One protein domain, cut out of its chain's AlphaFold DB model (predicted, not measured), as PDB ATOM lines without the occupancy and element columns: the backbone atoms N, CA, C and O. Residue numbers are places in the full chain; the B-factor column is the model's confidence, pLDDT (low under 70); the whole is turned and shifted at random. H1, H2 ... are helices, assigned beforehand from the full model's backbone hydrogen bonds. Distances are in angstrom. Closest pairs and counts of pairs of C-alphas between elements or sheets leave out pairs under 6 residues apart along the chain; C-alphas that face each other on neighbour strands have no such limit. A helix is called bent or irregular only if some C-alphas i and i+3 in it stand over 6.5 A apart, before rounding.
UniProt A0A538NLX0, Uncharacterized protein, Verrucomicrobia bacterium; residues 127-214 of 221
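AT A GLANCE: This is residues 127 to 214 of the 221 residues of an uncharacterized protein of Verrucomicrobia bacterium (UniProt A0A538NLX0). Picture a row of helical parts along the longest axis, with H4 at one end and H2 at the other, and with H3 and H1 between them. H2 and H3 meet near their first residues as a corner, H1 crosses the later part of H3 steeply, and the long stretch of residues 157 to 171 winds from the end of H2 back to the start of H3 through the space between H2 and H4; residues 204 to 209 stick out beyond. The printed part has 88 residues with four named helices, in the order H1, H2, H3, H4 along the chain, and no named strand; the class is all helix, with 47 of the residues in helices. It is compact, with a radius of gyration of the C-alphas of 12.7 A, and the C-alphas span 35 by 26 by 23 A.

IN THESE COORDINATES: Start with the longest helix, H4, residues 192 to 205: find C-alpha 192 at (224.370, 189.741, 251.163), and from there it runs 20.0 A to C-alpha 205 at (222.489, 191.308, 271.047). Before it in the chain is H3, residues 172 to 184, 19.5 A long and irregular, with C-alphas 173 and 176 standing 7.7 A apart. Then look at H1, residues 129 to 135, which begins at C-alpha 129 at (231.117, 182.903, 250.135) and is 10.1 A long. H2, residues 144 to 156, is 18.5 A long.

HOW THE PARTS SIT: Look first round H4, which touches no helix. H4 and H1 are apart, but only just, at 8.0 A between their closest C-alphas. H4 is also apart from H3 and from H2. Go on to H3: with residues 179 to 183 alone it touches H1, and the closest C-alphas, those of Gln 134 and Leu 179, are 5.4 A apart. H1 and H3 run the same way at a steep tilt of 51 degrees. With residues 172 to 176 alone H3 touches residues 144 to 148 of H2, where the closest C-alphas, those of Asn 144 and Leu 176, are 5.2 A apart. H2 and H3 are about perpendicular, at 79 degrees. H1 and H2 are near each other, with 6 pairs of C-alphas within 10 A. In H1, H2 and H4 every O i to N i+4 pair is within hydrogen-bond range; in H3 7 of 9 are.

THE WHOLE: The two C-alphas farthest apart, those of Glu 140 and Ser 212, are 37.1 A apart. The printed part has no cut. The link from H2 to H3 is long, with 15 residues, while the links from H1 to H2 and from H3 to H4 are short but not tight. Residues 204 to 209 stand free. The mean pLDDT of the printed part is 80.2, and the model's confidence is low, under 70, at residue 137 and at residues 206 to 214.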
ATOM      1  N   HIS A 127     226.649 179.237 245.944       89.06
ATOM      2  CA  HIS A 127     226.584 179.593 247.358       89.06
ATOM      3  C   HIS A 127     227.345 180.888 247.643       89.06
ATOM      4  O   HIS A 127     228.468 181.086 247.181       89.06
ATOM      5  N   TYR A 128     226.757 181.749 248.472       87.75
ATOM      6  CA  TYR A 128     227.430 182.957 248.933       87.75
ATOM      7  C   TYR A 128     228.699 182.606 249.739       87.75
ATOM      8  O   TYR A 128     228.651 181.685 250.564       87.75
ATOM      9  N   PRO A 129     229.836 183.311 249.553       88.69
ATOM     10  CA  PRO A 129     231.117 182.903 250.135       88.69
ATOM     11  C   PRO A 129     231.120 182.784 251.661       88.69
ATOM     12  O   PRO A 129     231.748 181.875 252.198       88.69
ATOM     13  N   LEU A 130     230.385 183.648 252.374       88.50
ATOM     14  CA  LEU A 130     230.284 183.552 253.833       88.50
ATOM     15  C   LEU A 130     229.528 182.294 254.281       88.50
ATOM     16  O   LEU A 130     229.895 181.681 255.280       88.50
ATOM     17  N   TYR A 131     228.508 181.882 253.528       88.25
ATOM     18  CA  TYR A 131     227.775 180.645 253.792       88.25
ATOM     19  C   TYR A 131     228.598 179.411 253.452       88.25
ATOM     20  O   TYR A 131     228.640 178.482 254.253       88.25
ATOM     21  N   ALA A 132     229.301 179.424 252.316       88.62
ATOM     22  CA  ALA A 132     230.231 178.357 251.964       88.62
ATOM     23  C   ALA A 132     231.277 178.164 253.074       88.62
ATOM     24  O   ALA A 132     231.516 177.043 253.503       88.62
ATOM     25  N   LEU A 133     231.821 179.255 253.612       88.44
ATOM     26  CA  LEU A 133     232.791 179.227 254.705       88.44
ATOM     27  C   LEU A 133     232.200 178.769 256.053       88.44
ATOM     28  O   LEU A 133     232.878 178.115 256.841       88.44
ATOM     29  N   GLN A 134     230.947 179.131 256.337       86.94
ATOM     30  CA  GLN A 134     230.260 178.760 257.574       86.94
ATOM     31  C   GLN A 134     229.879 177.274 257.601       86.94
ATOM     32  O   GLN A 134     230.080 176.597 258.610       86.94
ATOM     33  N   GLU A 135     229.272 176.781 256.522       82.56
ATOM     34  CA  GLU A 135     228.749 175.416 256.441       82.56
ATOM     35  C   GLU A 135     229.846 174.405 256.123       82.56
ATOM     36  O   GLU A 135     229.820 173.271 256.613       82.56
ATOM     37  N   HIS A 136     230.832 174.804 255.321       78.69
ATOM     38  CA  HIS A 136     231.850 173.889 254.853       78.69
ATOM     39  C   HIS A 136     233.071 173.899 255.768       78.69
ATOM     40  O   HIS A 136     233.851 174.847 255.791       78.69
ATOM     41  N   LYS A 137     233.247 172.794 256.504       69.56
ATOM     42  CA  LYS A 137     234.493 172.457 257.214       69.56
ATOM     43  C   LYS A 137     234.989 173.522 258.200       69.56
ATOM     44  O   LYS A 137     236.169 173.581 258.515       69.56
ATOM     45  N   ILE A 138     234.085 174.310 258.779       75.19
ATOM     46  CA  ILE A 138     234.447 175.308 259.794       75.19
ATOM     47  C   ILE A 138     235.198 174.717 261.004       75.19
ATOM     48  O   ILE A 138     236.024 175.384 261.629       75.19
ATOM     49  N   ASP A 139     234.918 173.454 261.333       75.81
ATOM     50  CA  ASP A 139     235.577 172.732 262.422       75.81
ATOM     51  C   ASP A 139     237.026 172.350 262.076       75.81
ATOM     52  O   ASP A 139     237.809 172.068 262.979       75.81
ATOM     53  N   GLU A 140     237.396 172.374 260.791       77.44
ATOM     54  CA  GLU A 140     238.757 172.108 260.316       77.44
ATOM     55  C   GLU A 140     239.670 173.337 260.450       77.44
ATOM     56  O   GLU A 140     240.890 173.187 260.505       77.44
ATOM     57  N   PHE A 141     239.112 174.550 260.587       80.44
ATOM     58  CA  PHE A 141     239.912 175.737 260.893       80.44
ATOM     59  C   PHE A 141     240.416 175.688 262.340       80.44
ATOM     60  O   PHE A 141     239.648 175.786 263.310       80.44
ATOM     61  N   ARG A 142     241.740 175.571 262.476       80.25
ATOM     62  CA  ARG A 142     242.443 175.490 263.764       80.25
ATOM     63  C   ARG A 142     242.622 176.868 264.382       80.25
ATOM     64  O   ARG A 142     242.608 177.000 265.606       80.25
ATOM     65  N   SER A 143     242.764 177.887 263.542       88.00
ATOM     66  CA  SER A 143     243.031 179.256 263.955       88.00
ATOM     67  C   SER A 143     242.240 180.274 263.137       88.00
ATOM     68  O   SER A 143     241.725 179.993 262.056       88.00
ATOM     69  N   ASN A 144     242.148 181.494 263.667       87.69
ATOM     70  CA  ASN A 144     241.585 182.611 262.920       87.69
ATOM     71  C   ASN A 144     242.467 183.006 261.721       87.69
ATOM     72  O   ASN A 144     241.949 183.482 260.714       87.69
ATOM     73  N   ASP A 145     243.774 182.755 261.803       89.69
ATOM     74  CA  ASP A 145     244.718 183.034 260.719       89.69
ATOM     75  C   ASP A 145     244.435 182.166 259.487       89.69
ATOM     76  O   ASP A 145     244.549 182.654 258.365       89.69
ATOM     77  N   ASP A 146     243.971 180.925 259.672       88.25
ATOM     78  CA  ASP A 146     243.559 180.057 258.560       88.25
ATOM     79  C   ASP A 146     242.364 180.647 257.798       88.25
ATOM     80  O   ASP A 146     242.325 180.618 256.567       88.25
ATOM     81  N   VAL A 147     241.412 181.235 258.529       90.19
ATOM     82  CA  VAL A 147     240.234 181.901 257.955       90.19
ATOM     83  C   VAL A 147     240.647 183.145 257.176       90.19
ATOM     84  O   VAL A 147     240.188 183.343 256.051       90.19
ATOM     85  N   VAL A 148     241.532 183.970 257.744       91.06
ATOM     86  CA  VAL A 148     242.059 185.171 257.074       91.06
ATOM     87  C   VAL A 148     242.826 184.780 255.813       91.06
ATOM     88  O   VAL A 148     242.514 185.276 254.733       91.06
ATOM     89  N   ARG A 149     243.745 183.814 255.915       91.12
ATOM     90  CA  ARG A 149     244.528 183.300 254.786       91.12
ATOM     91  C   ARG A 149     243.637 182.775 253.663       91.12
ATOM     92  O   ARG A 149     243.939 182.974 252.486       91.12
ATOM     93  N   LEU A 150     242.546 182.096 254.008       91.38
ATOM     94  CA  LEU A 150     241.591 181.602 253.027       91.38
ATOM     95  C   LEU A 150     240.815 182.744 252.356       91.38
ATOM     96  O   LEU A 150     240.652 182.723 251.137       91.38
ATOM     97  N   CYS A 151     240.394 183.757 253.118       90.81
ATOM     98  CA  CYS A 151     239.753 184.954 252.571       90.81
ATOM     99  C   CYS A 151     240.680 185.701 251.602       90.81
ATOM    100  O   CYS A 151     240.256 186.041 250.498       90.81
ATOM    101  N   ASP A 152     241.947 185.894 251.970       92.25
ATOM    102  CA  ASP A 152     242.939 186.561 251.121       92.25
ATOM    103  C   ASP A 152     243.164 185.797 249.812       92.25
ATOM    104  O   ASP A 152     243.222 186.392 248.732       92.25
ATOM    105  N   ARG A 153     243.235 184.462 249.884       93.50
ATOM    106  CA  ARG A 153     243.372 183.615 248.695       93.50
ATOM    107  C   ARG A 153     242.145 183.687 247.790       93.50
ATOM    108  O   ARG A 153     242.309 183.815 246.582       93.50
ATOM    109  N   LEU A 154     240.937 183.657 248.356       92.31
ATOM    110  CA  LEU A 154     239.698 183.822 247.591       92.31
ATOM    111  C   LEU A 154     239.695 185.152 246.824       92.31
ATOM    112  O   LEU A 154     239.406 185.170 245.630       92.31
ATOM    113  N   VAL A 155     240.073 186.251 247.482       92.31
ATOM    114  CA  VAL A 155     240.151 187.575 246.845       92.31
ATOM    115  C   VAL A 155     241.226 187.616 245.758       92.31
ATOM    116  O   VAL A 155     240.978 188.152 244.677       92.31
ATOM    117  N   SER A 156     242.397 187.022 246.006       93.00
ATOM    118  CA  SER A 156     243.457 186.877 244.998       93.00
ATOM    119  C   SER A 156     242.959 186.136 243.750       93.00
ATOM    120  O   SER A 156     243.270 186.529 242.625       93.00
ATOM    121  N   ASP A 157     242.120 185.118 243.942       91.50
ATOM    122  CA  ASP A 157     241.507 184.333 242.867       91.50
ATOM    123  C   ASP A 157     240.230 184.984 242.294       91.50
ATOM    124  O   ASP A 157     239.514 184.373 241.498       91.50
ATOM    125  N   LYS A 158     239.983 186.262 242.620       90.31
ATOM    126  CA  LYS A 158     238.873 187.107 242.136       90.31
ATOM    127  C   LYS A 158     237.483 186.703 242.635       90.31
ATOM    128  O   LYS A 158     236.484 187.087 242.026       90.31
ATOM    129  N   HIS A 159     237.400 185.965 243.735       88.44
ATOM    130  CA  HIS A 159     236.143 185.743 244.442       88.44
ATOM    131  C   HIS A 159     235.810 186.924 245.366       88.44
ATOM    132  O   HIS A 159     236.691 187.672 245.796       88.44
ATOM    133  N   GLU A 160     234.524 187.101 245.680       87.38
ATOM    134  CA  GLU A 160     234.093 188.101 246.657       87.38
ATOM    135  C   GLU A 160     234.647 187.783 248.051       87.38
ATOM    136  O   GLU A 160     234.700 186.625 248.472       87.38
ATOM    137  N   HIS A 161     235.040 188.826 248.787       89.75
ATOM    138  CA  HIS A 161     235.540 188.669 250.148       89.75
ATOM    139  C   HIS A 161     234.397 188.182 251.066       89.75
ATOM    140  O   HIS A 161     233.427 188.927 251.239       89.75
ATOM    141  N   PRO A 162     234.508 187.020 251.747       87.94
ATOM    142  CA  PRO A 162     233.408 186.455 252.542       87.94
ATOM    143  C   PRO A 162     232.861 187.412 253.609       87.94
ATOM    144  O   PRO A 162     231.655 187.564 253.775       87.94
ATOM    145  N   PHE A 163     233.754 188.128 254.289       87.75
ATOM    146  CA  PHE A 163     233.395 189.121 255.304       87.75
ATOM    147  C   PHE A 163     233.190 190.545 254.761       87.75
ATOM    148  O   PHE A 163     233.095 191.468 255.561       87.75
ATOM    149  N   GLY A 164     233.127 190.773 253.443       83.75
ATOM    150  CA  GLY A 164     233.187 192.124 252.856       83.75
ATOM    151  C   GLY A 164     232.158 193.116 253.421       83.75
ATOM    152  O   GLY A 164     232.484 194.266 253.691       83.75
ATOM    153  N   ILE A 165     230.936 192.649 253.693       79.69
ATOM    154  CA  ILE A 165     229.840 193.468 254.250       79.69
ATOM    155  C   ILE A 165     230.056 193.799 255.735       79.69
ATOM    156  O   ILE A 165     229.575 194.813 256.234       79.69
ATOM    157  N   ILE A 166     230.767 192.932 256.454       78.69
ATOM    158  CA  ILE A 166     230.799 192.916 257.921       78.69
ATOM    159  C   ILE A 166     232.182 193.250 258.482       78.69
ATOM    160  O   ILE A 166     232.315 193.492 259.677       78.69
ATOM    161  N   MET A 167     233.208 193.325 257.632       80.62
ATOM    162  CA  MET A 167     234.601 193.556 258.022       80.62
ATOM    163  C   MET A 167     234.840 194.921 258.676       80.62
ATOM    164  O   MET A 167     235.784 195.074 259.443       80.62
ATOM    165  N   THR A 168     233.989 195.914 258.402       74.12
ATOM    166  CA  THR A 168     234.063 197.242 259.034       74.12
ATOM    167  C   THR A 168     233.509 197.253 260.454       74.12
ATOM    168  O   THR A 168     233.669 198.240 261.167       74.12
ATOM    169  N   VAL A 169     232.817 196.186 260.854       74.31
ATOM    170  CA  VAL A 169     232.095 196.114 262.126       74.31
ATOM    171  C   VAL A 169     232.570 194.960 262.997       74.31
ATOM    172  O   VAL A 169     232.567 195.071 264.220       74.31
ATOM    173  N   ILE A 170     233.019 193.870 262.379       78.12
ATOM    174  CA  ILE A 170     233.539 192.698 263.069       78.12
ATOM    175  C   ILE A 170     235.037 192.596 262.779       78.12
ATOM    176  O   ILE A 170     235.416 192.379 261.621       78.12
ATOM    177  N   PRO A 171     235.894 192.736 263.808       82.25
ATOM    178  CA  PRO A 171     237.333 192.687 263.621       82.25
ATOM    179  C   PRO A 171     237.770 191.306 263.128       82.25
ATOM    180  O   PRO A 171     237.195 190.285 263.512       82.25
ATOM    181  N   GLN A 172     238.833 191.285 262.319       86.12
ATOM    182  CA  GLN A 172     239.403 190.059 261.755       86.12
ATOM    183  C   GLN A 172     239.654 188.985 262.806       86.12
ATOM    184  O   GLN A 172     239.331 187.831 262.563       86.12
ATOM    185  N   SER A 173     240.149 189.366 263.987       84.56
ATOM    186  CA  SER A 173     240.444 188.465 265.110       84.56
ATOM    187  C   SER A 173     239.249 187.647 265.613       84.56
ATOM    188  O   SER A 173     239.438 186.694 266.366       84.56
ATOM    189  N   GLU A 174     238.020 188.023 265.252       83.06
ATOM    190  CA  GLU A 174     236.797 187.367 265.715       83.06
ATOM    191  C   GLU A 174     236.098 186.513 264.654       83.06
ATOM    192  O   GLU A 174     235.112 185.849 264.972       83.06
ATOM    193  N   TRP A 175     236.584 186.490 263.416       87.25
ATOM    194  CA  TRP A 175     235.892 185.859 262.290       87.25
ATOM    195  C   TRP A 175     235.635 184.361 262.486       87.25
ATOM    196  O   TRP A 175     234.517 183.903 262.256       87.25
ATOM    197  N   LEU A 176     236.601 183.592 262.993       88.44
ATOM    198  CA  LEU A 176     236.379 182.166 263.270       88.44
ATOM    199  C   LEU A 176     235.322 181.942 264.364       88.44
ATOM    200  O   LEU A 176     234.439 181.092 264.230       88.44
ATOM    201  N   ASN A 177     235.396 182.718 265.447       85.12
ATOM    202  CA  ASN A 177     234.434 182.632 266.547       85.12
ATOM    203  C   ASN A 177     233.031 183.015 266.079       85.12
ATOM    204  O   ASN A 177     232.050 182.395 266.486       85.12
ATOM    205  N   LEU A 178     232.950 184.007 265.194       82.69
ATOM    206  CA  LEU A 178     231.720 184.449 264.571       82.69
ATOM    207  C   LEU A 178     231.063 183.325 263.773       82.69
ATOM    208  O   LEU A 178     229.894 183.022 263.997       82.69
ATOM    209  N   LEU A 179     231.817 182.694 262.873       86.19
ATOM    210  CA  LEU A 179     231.318 181.603 262.043       86.19
ATOM    211  C   LEU A 179     230.841 180.426 262.918       86.19
ATOM    212  O   LEU A 179     229.770 179.866 262.676       86.19
ATOM    213  N   LYS A 180     231.594 180.081 263.979       85.69
ATOM    214  CA  LYS A 180     231.250 178.979 264.899       85.69
ATOM    215  C   LYS A 180     229.984 179.293 265.683       85.69
ATOM    216  O   LYS A 180     229.095 178.450 265.797       85.69
ATOM    217  N   TRP A 181     229.877 180.522 266.176       81.31
ATOM    218  CA  TRP A 181     228.681 181.012 266.849       81.31
ATOM    219  C   TRP A 181     227.462 181.010 265.917       81.31
ATOM    220  O   TRP A 181     226.399 180.530 266.308       81.31
ATOM    221  N   ALA A 182     227.619 181.479 264.674       81.31
ATOM    222  CA  ALA A 182     226.550 181.528 263.675       81.31
ATOM    223  C   ALA A 182     226.009 180.125 263.369       81.31
ATOM    224  O   ALA A 182     224.798 179.901 263.406       81.31
ATOM    225  N   ARG A 183     226.912 179.157 263.158       84.19
ATOM    226  CA  ARG A 183     226.554 177.751 262.934       84.19
ATOM    227  C   ARG A 183     225.881 177.122 264.152       84.19
ATOM    228  O   ARG A 183     224.860 176.461 264.000       84.19
ATOM    229  N   GLY A 184     226.384 177.391 265.360       82.56
ATOM    230  CA  GLY A 184     225.781 176.911 266.609       82.56
ATOM    231  C   GLY A 184     224.343 177.393 266.834       82.56
ATOM    232  O   GLY A 184     223.576 176.729 267.526       82.56
ATOM    233  N   ARG A 185     223.953 178.518 266.223       82.50
ATOM    234  CA  ARG A 185     222.586 179.061 266.266       82.50
ATOM    235  C   ARG A 185     221.742 178.757 265.026       82.50
ATOM    236  O   ARG A 185     220.609 179.220 264.946       82.50
ATOM    237  N   GLY A 186     222.273 178.002 264.062       80.94
ATOM    238  CA  GLY A 186     221.574 177.689 262.814       80.94
ATOM    239  C   GLY A 186     221.312 178.905 261.919       80.94
ATOM    240  O   GLY A 186     220.400 178.861 261.094       80.94
ATOM    241  N   ALA A 187     222.080 179.990 262.078       80.44
ATOM    242  CA  ALA A 187     222.037 181.120 261.154       80.44
ATOM    243  C   ALA A 187     222.541 180.681 259.773       80.44
ATOM    244  O   ALA A 187     223.424 179.832 259.698       80.44
ATOM    245  N   LYS A 188     221.999 181.242 258.689       82.06
ATOM    246  CA  LYS A 188     222.409 180.896 257.320       82.06
ATOM    247  C   LYS A 188     222.578 182.152 256.474       82.06
ATOM    248  O   LYS A 188     221.657 182.955 256.383       82.06
ATOM    249  N   PHE A 189     223.752 182.305 255.866       83.44
ATOM    250  CA  PHE A 189     224.149 183.481 255.083       83.44
ATOM    251  C   PHE A 189     223.928 183.302 253.575       83.44
ATOM    252  O   PHE A 189     224.880 183.382 252.804       83.44
ATOM    253  N   TYR A 190     222.704 183.018 253.129       83.88
ATOM    254  CA  TYR A 190     222.471 182.664 251.721       83.88
ATOM    255  C   TYR A 190     222.860 183.761 250.728       83.88
ATOM    256  O   TYR A 190     223.214 183.443 249.594       83.88
ATOM    257  N   ASP A 191     222.821 185.021 251.158       83.56
ATOM    258  CA  ASP A 191     223.221 186.172 250.364       83.56
ATOM    259  C   ASP A 191     223.701 187.357 251.234       83.56
ATOM    260  O   ASP A 191     223.805 187.296 252.469       83.56
ATOM    261  N   ALA A 192     223.992 188.469 250.560       80.44
ATOM    262  CA  ALA A 192     224.370 189.741 251.163       80.44
ATOM    263  C   ALA A 192     223.291 190.328 252.095       80.44
ATOM    264  O   ALA A 192     223.617 190.949 253.108       80.44
ATOM    265  N   THR A 193     222.011 190.138 251.771       82.25
ATOM    266  CA  THR A 193     220.874 190.675 252.530       82.25
ATOM    267  C   THR A 193     220.712 189.936 253.853       82.25
ATOM    268  O   THR A 193     220.535 190.568 254.896       82.25
ATOM    269  N   ASP A 194     220.808 188.612 253.829       79.88
ATOM    270  CA  ASP A 194     220.764 187.766 255.018       79.88
ATOM    271  C   ASP A 194     221.974 188.027 255.914       79.88
ATOM    272  O   ASP A 194     221.828 188.210 257.125       79.88
ATOM    273  N   THR A 195     223.156 188.165 255.308       80.19
ATOM    274  CA  THR A 195     224.384 188.569 256.005       80.19
ATOM    275  C   THR A 195     224.217 189.920 256.701       80.19
ATOM    276  O   THR A 195     224.554 190.062 257.878       80.19
ATOM    277  N   TYR A 196     223.644 190.910 256.013       76.69
ATOM    278  CA  TYR A 196     223.371 192.230 256.576       76.69
ATOM    279  C   TYR A 196     222.388 192.168 257.753       76.69
ATOM    280  O   TYR A 196     222.696 192.661 258.840       76.69
ATOM    281  N   LYS A 197     221.219 191.539 257.562       78.12
ATOM    282  CA  LYS A 197     220.176 191.411 258.597       78.12
ATOM    283  C   LYS A 197     220.726 190.753 259.855       78.12
ATOM    284  O   LYS A 197     220.551 191.271 260.955       78.12
ATOM    285  N   TRP A 198     221.454 189.659 259.677       79.31
ATOM    286  CA  TRP A 198     222.056 188.938 260.782       79.31
ATOM    287  C   TRP A 198     223.101 189.771 261.526       79.31
ATOM    288  O   TRP A 198     223.146 189.764 262.753       79.31
ATOM    289  N   THR A 199     223.911 190.539 260.798       75.44
ATOM    290  CA  THR A 199     224.917 191.421 261.404       75.44
ATOM    291  C   THR A 199     224.258 192.490 262.263       75.44
ATOM    292  O   THR A 199     224.708 192.758 263.375       75.44
ATOM    293  N   VAL A 200     223.150 193.062 261.787       74.62
ATOM    294  CA  VAL A 200     222.342 194.008 262.563       74.62
ATOM    295  C   VAL A 200     221.803 193.360 263.843       74.62
ATOM    296  O   VAL A 200     221.834 193.992 264.898       74.62
ATOM    297  N   ASP A 201     221.339 192.113 263.784       74.94
ATOM    298  CA  ASP A 201     220.806 191.411 264.956       74.94
ATOM    299  C   ASP A 201     221.898 191.028 265.967       74.94
ATOM    300  O   ASP A 201     221.737 191.272 267.164       74.94
ATOM    301  N   LEU A 202     223.060 190.561 265.503       74.38
ATOM    302  CA  LEU A 202     224.229 190.302 266.351       74.38
ATOM    303  C   LEU A 202     224.671 191.558 267.120       74.38
ATOM    304  O   LEU A 202     225.008 191.488 268.304       74.38
ATOM    305  N   LEU A 203     224.674 192.717 266.458       71.62
ATOM    306  CA  LEU A 203     225.066 193.989 267.072       71.62
ATOM    307  C   LEU A 203     224.074 194.466 268.131       71.62
ATOM    308  O   LEU A 203     224.484 195.049 269.137       71.62
ATOM    309  N   LYS A 204     222.779 194.196 267.933       71.94
ATOM    310  CA  LYS A 204     221.752 194.451 268.950       71.94
ATOM    311  C   LYS A 204     221.952 193.548 270.167       71.94
ATOM    312  O   LYS A 204     221.860 194.033 271.291       71.94
ATOM    313  N   GLU A 205     222.265 192.269 269.958       70.56
ATOM    314  CA  GLU A 205     222.489 191.308 271.047       70.56
ATOM    315  C   GLU A 205     223.760 191.589 271.862       70.56
ATOM    316  O   GLU A 205     223.765 191.392 273.075       70.56
ATOM    317  N   ARG A 206     224.839 192.069 271.228       67.25
ATOM    318  CA  ARG A 206     226.126 192.343 271.897       67.25
ATOM    319  C   ARG A 206     226.180 193.654 272.702       67.25
ATOM    320  O   ARG A 206     227.235 193.975 273.240       67.25
ATOM    321  N   GLY A 207     225.071 194.382 272.847       55.84
ATOM    322  CA  GLY A 207     224.966 195.454 273.846       55.84
ATOM    323  C   GLY A 207     225.348 196.873 273.403       55.84
ATOM    324  O   GLY A 207     225.831 197.643 274.227       55.84
ATOM    325  N   GLY A 208     225.049 197.266 272.158       54.00
ATOM    326  CA  GLY A 208     224.748 198.671 271.850       54.00
ATOM    327  C   GLY A 208     225.731 199.421 270.950       54.00
ATOM    328  O   GLY A 208     226.807 199.811 271.379       54.00
ATOM    329  N   ARG A 209     225.262 199.736 269.736       46.66
ATOM    330  CA  ARG A 209     225.233 201.082 269.132       46.66
ATOM    331  C   ARG A 209     223.963 201.162 268.274       46.66
ATOM    332  O   ARG A 209     223.581 200.148 267.684       46.66
ATOM    333  N   PRO A 210     223.256 202.302 268.223       47.34
ATOM    334  CA  PRO A 210     222.079 202.430 267.375       47.34
ATOM    335  C   PRO A 210     222.478 202.256 265.903       47.34
ATOM    336  O   PRO A 210     223.536 202.716 265.479       47.34
ATOM    337  N   VAL A 211     221.613 201.616 265.109       48.56
ATOM    338  CA  VAL A 211     221.825 201.367 263.666       48.56
ATOM    339  C   VAL A 211     222.135 202.662 262.889       48.56
ATOM    340  O   VAL A 211     222.778 202.624 261.849       48.56
ATOM    341  N   SER A 212     221.765 203.825 263.433       48.56
ATOM    342  CA  SER A 212     222.108 205.155 262.917       48.56
ATOM    343  C   SER A 212     223.607 205.491 262.932       48.56
ATOM    344  O   SER A 212     224.032 206.348 262.165       48.56
ATOM    345  N   GLU A 213     224.418 204.836 263.769       43.94
ATOM    346  CA  GLU A 213     225.886 204.968 263.769       43.94
ATOM    347  C   GLU A 213     226.571 203.963 262.822       43.94
ATOM    348  O   GLU A 213     227.761 204.089 262.546       43.94
ATOM    349  N   LEU A 214     225.823 203.003 262.259       49.28
ATOM    350  CA  LEU A 214     226.301 202.021 261.275       49.28
ATOM    351  C   LEU A 214     226.345 202.583 259.847       49.28
ATOM    352  O   LEU A 214     226.260 201.814 258.893       49.28
TER     353      LEU A 214